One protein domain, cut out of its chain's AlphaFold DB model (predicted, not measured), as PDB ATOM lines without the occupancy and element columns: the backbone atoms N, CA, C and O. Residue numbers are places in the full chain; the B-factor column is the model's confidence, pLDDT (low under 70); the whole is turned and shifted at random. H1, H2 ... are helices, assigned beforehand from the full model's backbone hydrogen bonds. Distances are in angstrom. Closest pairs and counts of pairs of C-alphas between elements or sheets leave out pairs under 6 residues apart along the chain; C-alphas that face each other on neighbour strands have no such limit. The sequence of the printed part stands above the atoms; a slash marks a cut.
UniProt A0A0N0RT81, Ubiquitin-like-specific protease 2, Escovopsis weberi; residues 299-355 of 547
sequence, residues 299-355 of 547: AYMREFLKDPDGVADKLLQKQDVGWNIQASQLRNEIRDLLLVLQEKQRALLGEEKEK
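Overview. This is residues 299 to 355 of the 547 residues of the protein "Ubiquitin-like-specific protease 2" of Escovopsis weberi (UniProt A0A0N0RT81). Short helices H1 and H2 and the link of residues 317 to 326 make a loose, open loop, from which residues 332 to 355 of the long helix H3 stick out as an arm. Look through 57 printed residues for three named helices, in the order H1, H2, H3, and no named strand: all helix, extended, radius of gyration of the C-alphas 18.1 A, spans 57 by 25 by 8 A.

Arrangement. Start with H1, residues 299 to 304, close but not clearly touching H2, residues 308 to 316: C-alphas 304 and 311, the closest, are 6.2 A apart. Their lines are about perpendicular, at 82 degrees. H3, residues 327 to 355, is close to H1 but not clearly touching; the closest C-alphas, 299 and 330, are 7.4 A apart. H2 and H3 are apart. Every O i to N i+4 pair is within hydrogen-bond range in H1 and H2, and 24 of 25 in H3.

Along the chain. Find C-alpha 299 at (17.534, 6.905, 28.685), where H1 begins. H3 runs 41.9 A from C-alpha 327 to C-alpha 355 at (26.014, -31.417, 23.019).

Size, cuts and confidence. The C-alphas farthest apart, 317 and 354, are 57.1 A apart. The printed part has no cut; no link is long. Confidence is under 70 at 18 residues, among them 312 to 322.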
ATOM      1  N   ALA A 299      18.018   6.585  27.347       61.59
ATOM      2  CA  ALA A 299      17.534   6.905  28.685       61.59
ATOM      3  C   ALA A 299      16.052   7.316  28.697       61.59
ATOM      4  O   ALA A 299      15.276   6.765  29.470       61.59
ATOM      5  N   TYR A 300      15.651   8.235  27.813       66.88
ATOM      6  CA  TYR A 300      14.263   8.656  27.634       66.88
ATOM      7  C   TYR A 300      13.390   7.470  27.235       66.88
ATOM      8  O   TYR A 300      12.310   7.313  27.781       66.88
ATOM      9  N   MET A 301      13.871   6.590  26.353       69.69
ATOM     10  CA  MET A 301      13.152   5.374  25.971       69.69
ATOM     11  C   MET A 301      13.034   4.386  27.143       69.69
ATOM     12  O   MET A 301      11.956   3.843  27.362       69.69
ATOM     13  N   ARG A 302      14.095   4.188  27.941       74.81
ATOM     14  CA  ARG A 302      14.054   3.366  29.167       74.81
ATOM     15  C   ARG A 302      13.047   3.895  30.187       74.81
ATOM     16  O   ARG A 302      12.407   3.091  30.853       74.81
ATOM     17  N   GLU A 303      12.935   5.212  30.330       74.06
ATOM     18  CA  GLU A 303      12.060   5.839  31.322       74.06
ATOM     19  C   GLU A 303      10.606   5.945  30.829       74.06
ATOM     20  O   GLU A 303       9.685   5.616  31.570       74.06
ATOM     21  N   PHE A 304      10.403   6.277  29.550       74.00
ATOM     22  CA  PHE A 304       9.107   6.254  28.864       74.00
ATOM     23  C   PHE A 304       8.454   4.867  28.922       74.00
ATOM     24  O   PHE A 304       7.272   4.749  29.224       74.00
ATOM     25  N   LEU A 305       9.225   3.797  28.698       76.56
ATOM     26  CA  LEU A 305       8.710   2.423  28.709       76.56
ATOM     27  C   LEU A 305       8.346   1.887  30.109       76.56
ATOM     28  O   LEU A 305       7.839   0.769  30.194       76.56
ATOM     29  N   LYS A 306       8.575   2.639  31.198       78.50
ATOM     30  CA  LYS A 306       8.090   2.264  32.543       78.50
ATOM     31  C   LYS A 306       6.613   2.598  32.763       78.50
ATOM     32  O   LYS A 306       5.952   1.896  33.518       78.50
ATOM     33  N   ASP A 307       6.132   3.675  32.146       73.31
ATOM     34  CA  ASP A 307       4.772   4.214  32.284       73.31
ATOM     35  C   ASP A 307       4.411   4.972  30.991       73.31
ATOM     36  O   ASP A 307       4.432   6.201  30.976       73.31
ATOM     37  N   PRO A 308       4.175   4.277  29.861       72.12
ATOM     38  CA  PRO A 308       4.033   4.936  28.564       72.12
ATOM     39  C   PRO A 308       2.801   5.841  28.505       72.12
ATOM     40  O   PRO A 308       2.894   6.940  27.964       72.12
ATOM     41  N   ASP A 309       1.682   5.421  29.100       67.19
ATOM     42  CA  ASP A 309       0.430   6.181  29.097       67.19
ATOM     43  C   ASP A 309       0.523   7.396  30.032       67.19
ATOM     44  O   ASP A 309       0.282   8.525  29.605       67.19
ATOM     45  N   GLY A 310       0.986   7.214  31.275       72.81
ATOM     46  CA  GLY A 310       1.146   8.318  32.220       72.81
ATOM     47  C   GLY A 310       2.254   9.299  31.825       72.81
ATOM     48  O   GLY A 310       2.156  10.488  32.131       72.81
ATOM     49  N   VAL A 311       3.299   8.854  31.118       70.56
ATOM     50  CA  VAL A 311       4.317   9.738  30.529       70.56
ATOM     51  C   VAL A 311       3.789  10.442  29.280       70.56
ATOM     52  O   VAL A 311       4.072  11.629  29.115       70.56
ATOM     53  N   ALA A 312       3.008   9.775  28.423       58.81
ATOM     54  CA  ALA A 312       2.354  10.417  27.284       58.81
ATOM     55  C   ALA A 312       1.383  11.513  27.747       58.81
ATOM     56  O   ALA A 312       1.464  12.633  27.246       58.81
ATOM     57  N   ASP A 313       0.557  11.249  28.760       65.81
ATOM     58  CA  ASP A 313      -0.338  12.247  29.351       65.81
ATOM     59  C   ASP A 313       0.437  13.423  29.961       65.81
ATOM     60  O   ASP A 313       0.106  14.579  29.693       65.81
ATOM     61  N   LYS A 314       1.523  13.171  30.710       66.06
ATOM     62  CA  LYS A 314       2.394  14.239  31.244       66.06
ATOM     63  C   LYS A 314       3.052  15.058  30.128       66.06
ATOM     64  O   LYS A 314       3.099  16.283  30.232       66.06
ATOM     65  N   LEU A 315       3.504  14.424  29.043       58.44
ATOM     66  CA  LEU A 315       4.077  15.097  27.869       58.44
ATOM     67  C   LEU A 315       3.037  15.953  27.130       58.44
ATOM     68  O   LEU A 315       3.325  17.105  26.802       58.44
ATOM     69  N   LEU A 316       1.827  15.428  26.913       60.19
ATOM     70  CA  LEU A 316       0.709  16.136  26.278       60.19
ATOM     71  C   LEU A 316       0.230  17.323  27.129       60.19
ATOM     72  O   LEU A 316      -0.043  18.399  26.595       60.19
ATOM     73  N   GLN A 317       0.200  17.161  28.453       64.25
ATOM     74  CA  GLN A 317      -0.124  18.215  29.422       64.25
ATOM     75  C   GLN A 317       1.054  19.164  29.717       64.25
ATOM     76  O   GLN A 317       0.892  20.116  30.478       64.25
ATOM     77  N   LYS A 318       2.235  18.934  29.121       55.44
ATOM     78  CA  LYS A 318       3.485  19.682  29.358       55.44
ATOM     79  C   LYS A 318       3.935  19.726  30.830       55.44
ATOM     80  O   LYS A 318       4.641  20.656  31.222       55.44
ATOM     81  N   GLN A 319       3.561  18.730  31.630       57.09
ATOM     82  CA  GLN A 319       4.089  18.562  32.984       57.09
ATOM     83  C   GLN A 319       5.570  18.160  32.938       57.09
ATOM     84  O   GLN A 319       6.039  17.561  31.963       57.09
ATOM     85  N   ASP A 320       6.314  18.475  34.000       50.94
ATOM     86  CA  ASP A 320       7.660  17.930  34.160       50.94
ATOM     87  C   ASP A 320       7.580  16.431  34.476       50.94
ATOM     88  O   ASP A 320       6.829  15.992  35.347       50.94
ATOM     89  N   VAL A 321       8.368  15.644  33.751       67.94
ATOM     90  CA  VAL A 321       8.489  14.196  33.945       67.94
ATOM     91  C   VAL A 321       9.528  13.841  35.018       67.94
ATOM     92  O   VAL A 321       9.584  12.690  35.445       67.94
ATOM     93  N   GLY A 322      10.330  14.807  35.492       61.44
ATOM     94  CA  GLY A 322      11.217  14.646  36.654       61.44
ATOM     95  C   GLY A 322      12.422  13.722  36.425       61.44
ATOM     96  O   GLY A 322      13.031  13.225  37.373       61.44
ATOM     97  N   TRP A 323      12.767  13.450  35.165       75.56
ATOM     98  CA  TRP A 323      13.768  12.452  34.784       75.56
ATOM     99  C   TRP A 323      15.215  12.924  35.001       75.56
ATOM    100  O   TRP A 323      15.832  13.537  34.126       75.56
ATOM    101  N   ASN A 324      15.809  12.567  36.143       64.62
ATOM    102  CA  ASN A 324      17.234  12.784  36.410       64.62
ATOM    103  C   ASN A 324      18.108  11.704  35.739       64.62
ATOM    104  O   ASN A 324      18.426  10.673  36.331       64.62
ATOM    105  N   ILE A 325      18.500  11.943  34.486       72.25
ATOM    106  CA  ILE A 325      19.282  10.996  33.679       72.25
ATOM    107  C   ILE A 325      20.788  11.278  33.787       72.25
ATOM    108  O   ILE A 325      21.316  12.232  33.208       72.25
ATOM    109  N   GLN A 326      21.500  10.375  34.461       71.69
ATOM    110  CA  GLN A 326      22.959  10.390  34.576       71.69
ATOM    111  C   GLN A 326      23.610   9.589  33.440       71.69
ATOM    112  O   GLN A 326      23.788   8.372  33.503       71.69
ATOM    113  N   ALA A 327      23.994  10.282  32.367       59.56
ATOM    114  CA  ALA A 327      24.510   9.641  31.156       59.56
ATOM    115  C   ALA A 327      25.875   8.936  31.329       59.56
ATOM    116  O   ALA A 327      26.286   8.189  30.443       59.56
ATOM    117  N   SER A 328      26.615   9.174  32.415       68.31
ATOM    118  CA  SER A 328      27.809   8.393  32.784       68.31
ATOM    119  C   SER A 328      27.425   7.014  33.330       68.31
ATOM    120  O   SER A 328      27.908   6.007  32.819       68.31
ATOM    121  N   GLN A 329      26.498   6.968  34.292       72.75
ATOM    122  CA  GLN A 329      25.988   5.737  34.902       72.75
ATOM    123  C   GLN A 329      25.336   4.828  33.855       72.75
ATOM    124  O   GLN A 329      25.748   3.681  33.709       72.75
ATOM    125  N   LEU A 330      24.452   5.373  33.008       71.56
ATOM    126  CA  LEU A 330      23.814   4.597  31.937       71.56
ATOM    127  C   LEU A 330      24.825   3.996  30.939       71.56
ATOM    128  O   LEU A 330      24.613   2.900  30.427       71.56
ATOM    129  N   ARG A 331      25.942   4.685  30.664       70.19
ATOM    130  CA  ARG A 331      27.015   4.156  29.798       70.19
ATOM    131  C   ARG A 331      27.800   3.014  30.444       70.19
ATOM    132  O   ARG A 331      28.304   2.163  29.713       70.19
ATOM    133  N   ASN A 332      27.893   2.988  31.770       75.31
ATOM    134  CA  ASN A 332      28.488   1.874  32.501       75.31
ATOM    135  C   ASN A 332      27.508   0.694  32.552       75.31
ATOM    136  O   ASN A 332      27.866  -0.385  32.103       75.31
ATOM    137  N   GLU A 333      26.241   0.926  32.912       77.62
ATOM    138  CA  GLU A 333      25.193  -0.112  32.918       77.62
ATOM    139  C   GLU A 333      25.052  -0.830  31.562       77.62
ATOM    140  O   GLU A 333      24.961  -2.055  31.513       77.62
ATOM    141  N   ILE A 334      25.078  -0.090  30.443       73.06
ATOM    142  CA  ILE A 334      25.033  -0.685  29.096       73.06
ATOM    143  C   ILE A 334      26.300  -1.506  28.803       73.06
ATOM    144  O   ILE A 334      26.205  -2.571  28.193       73.06
ATOM    145  N   ARG A 335      27.483  -1.045  29.234       78.75
ATOM    146  CA  ARG A 335      28.745  -1.790  29.073       78.75
ATOM    147  C   ARG A 335      28.717  -3.093  29.873       78.75
ATOM    148  O   ARG A 335      29.041  -4.138  29.315       78.75
ATOM    149  N   ASP A 336      28.299  -3.038  31.130       85.94
ATOM    150  CA  ASP A 336      28.268  -4.197  32.024       85.94
ATOM    151  C   ASP A 336      27.249  -5.238  31.532       85.94
ATOM    152  O   ASP A 336      27.556  -6.429  31.456       85.94
ATOM    153  N   LEU A 337      26.074  -4.789  31.070       77.25
ATOM    154  CA  LEU A 337      25.076  -5.651  30.437       77.25
ATOM    155  C   LEU A 337      25.618  -6.342  29.174       77.25
ATOM    156  O   LEU A 337      25.390  -7.537  28.987       77.25
ATOM    157  N   LEU A 338      26.348  -5.622  28.314       74.00
ATOM    158  CA  LEU A 338      26.957  -6.202  27.112       74.00
ATOM    159  C   LEU A 338      28.003  -7.274  27.452       74.00
ATOM    160  O   LEU A 338      28.028  -8.312  26.792       74.00
ATOM    161  N   LEU A 339      28.817  -7.062  28.491       80.25
ATOM    162  CA  LEU A 339      29.799  -8.049  28.957       80.25
ATOM    163  C   LEU A 339      29.112  -9.328  29.468       80.25
ATOM    164  O   LEU A 339      29.458 -10.426  29.028       80.25
ATOM    165  N   VAL A 340      28.079  -9.193  30.308       88.44
ATOM    166  CA  VAL A 340      27.292 -10.331  30.826       88.44
ATOM    167  C   VAL A 340      26.593 -11.100  29.698       88.44
ATOM    168  O   VAL A 340      26.601 -12.334  29.678       88.44
ATOM    169  N   LEU A 341      26.005 -10.400  28.723       72.81
ATOM    170  CA  LEU A 341      25.366 -11.039  27.567       72.81
ATOM    171  C   LEU A 341      26.385 -11.762  26.674       72.81
ATOM    172  O   LEU A 341      26.105 -12.870  26.212       72.81
ATOM    173  N   GLN A 342      27.575 -11.188  26.476       76.44
ATOM    174  CA  GLN A 342      28.652 -11.804  25.699       76.44
ATOM    175  C   GLN A 342      29.186 -13.082  26.368       76.44
ATOM    176  O   GLN A 342      29.424 -14.082  25.684       76.44
ATOM    177  N   GLU A 343      29.341 -13.082  27.693       89.75
ATOM    178  CA  GLU A 343      29.728 -14.268  28.460       89.75
ATOM    179  C   GLU A 343      28.651 -15.359  28.391       89.75
ATOM    180  O   GLU A 343      28.948 -16.505  28.046       89.75
ATOM    181  N   LYS A 344      27.377 -14.993  28.588       85.00
ATOM    182  CA  LYS A 344      26.240 -15.916  28.465       85.00
ATOM    183  C   LYS A 344      26.140 -16.535  27.066       85.00
ATOM    184  O   LYS A 344      25.930 -17.741  26.940       85.00
ATOM    185  N   GLN A 345      26.338 -15.747  26.009       80.12
ATOM    186  CA  GLN A 345      26.344 -16.245  24.631       80.12
ATOM    187  C   GLN A 345      27.530 -17.190  24.369       80.12
ATOM    188  O   GLN A 345      27.370 -18.208  23.694       80.12
ATOM    189  N   ARG A 346      28.708 -16.906  24.945       85.25
ATOM    190  CA  ARG A 346      29.885 -17.786  24.874       85.25
ATOM    191  C   ARG A 346      29.647 -19.120  25.588       85.25
ATOM    192  O   ARG A 346      30.009 -20.157  25.034       85.25
ATOM    193  N   ALA A 347      29.009 -19.104  26.759       89.19
ATOM    194  CA  ALA A 347      28.636 -20.310  27.500       89.19
ATOM    195  C   ALA A 347      27.643 -21.182  26.711       89.19
ATOM    196  O   ALA A 347      27.902 -22.367  26.510       89.19
ATOM    197  N   LEU A 348      26.570 -20.590  26.167       85.81
ATOM    198  CA  LEU A 348      25.579 -21.305  25.350       85.81
ATOM    199  C   LEU A 348      26.204 -21.951  24.100       85.81
ATOM    200  O   LEU A 348      25.938 -23.118  23.812       85.81
ATOM    201  N   LEU A 349      27.092 -21.239  23.397       82.69
ATOM    202  CA  LEU A 349      27.844 -21.792  22.261       82.69
ATOM    203  C   LEU A 349      28.834 -22.894  22.678       82.69
ATOM    204  O   LEU A 349      29.136 -23.782  21.879       82.69
ATOM    205  N   GLY A 350      29.351 -22.850  23.909       84.19
ATOM    206  CA  GLY A 350      30.157 -23.919  24.501       84.19
ATOM    207  C   GLY A 350      29.331 -25.180  24.756       84.19
ATOM    208  O   GLY A 350      29.678 -26.255  24.266       84.19
ATOM    209  N   GLU A 351      28.193 -25.041  25.438       88.06
ATOM    210  CA  GLU A 351      27.267 -26.149  25.684       88.06
ATOM    211  C   GLU A 351      26.756 -26.790  24.392       88.06
ATOM    212  O   GLU A 351      26.664 -28.012  24.305       88.06
ATOM    213  N   GLU A 352      26.417 -25.991  23.377       81.88
ATOM    214  CA  GLU A 352      25.933 -26.508  22.098       81.88
ATOM    215  C   GLU A 352      27.022 -27.313  21.366       81.88
ATOM    216  O   GLU A 352      26.737 -28.361  20.779       81.88
ATOM    217  N   LYS A 353      28.290 -26.882  21.452       82.62
ATOM    218  CA  LYS A 353      29.439 -27.636  20.929       82.62
ATOM    219  C   LYS A 353      29.637 -28.958  21.671       82.62
ATOM    220  O   LYS A 353      29.851 -29.974  21.011       82.62
ATOM    221  N   GLU A 354      29.519 -28.984  22.997       82.62
ATOM    222  CA  GLU A 354      29.626 -30.231  23.769       82.62
ATOM    223  C   GLU A 354      28.433 -31.171  23.535       82.62
ATOM    224  O   GLU A 354      28.632 -32.369  23.330       82.62
ATOM    225  N   LYS A 355      27.206 -30.645  23.421       83.00
ATOM    226  CA  LYS A 355      26.014 -31.417  23.019       83.00
ATOM    227  C   LYS A 355      26.204 -32.045  21.625       83.00
ATOM    228  O   LYS A 355      25.957 -33.240  21.457       83.00
TER     229      LYS A 355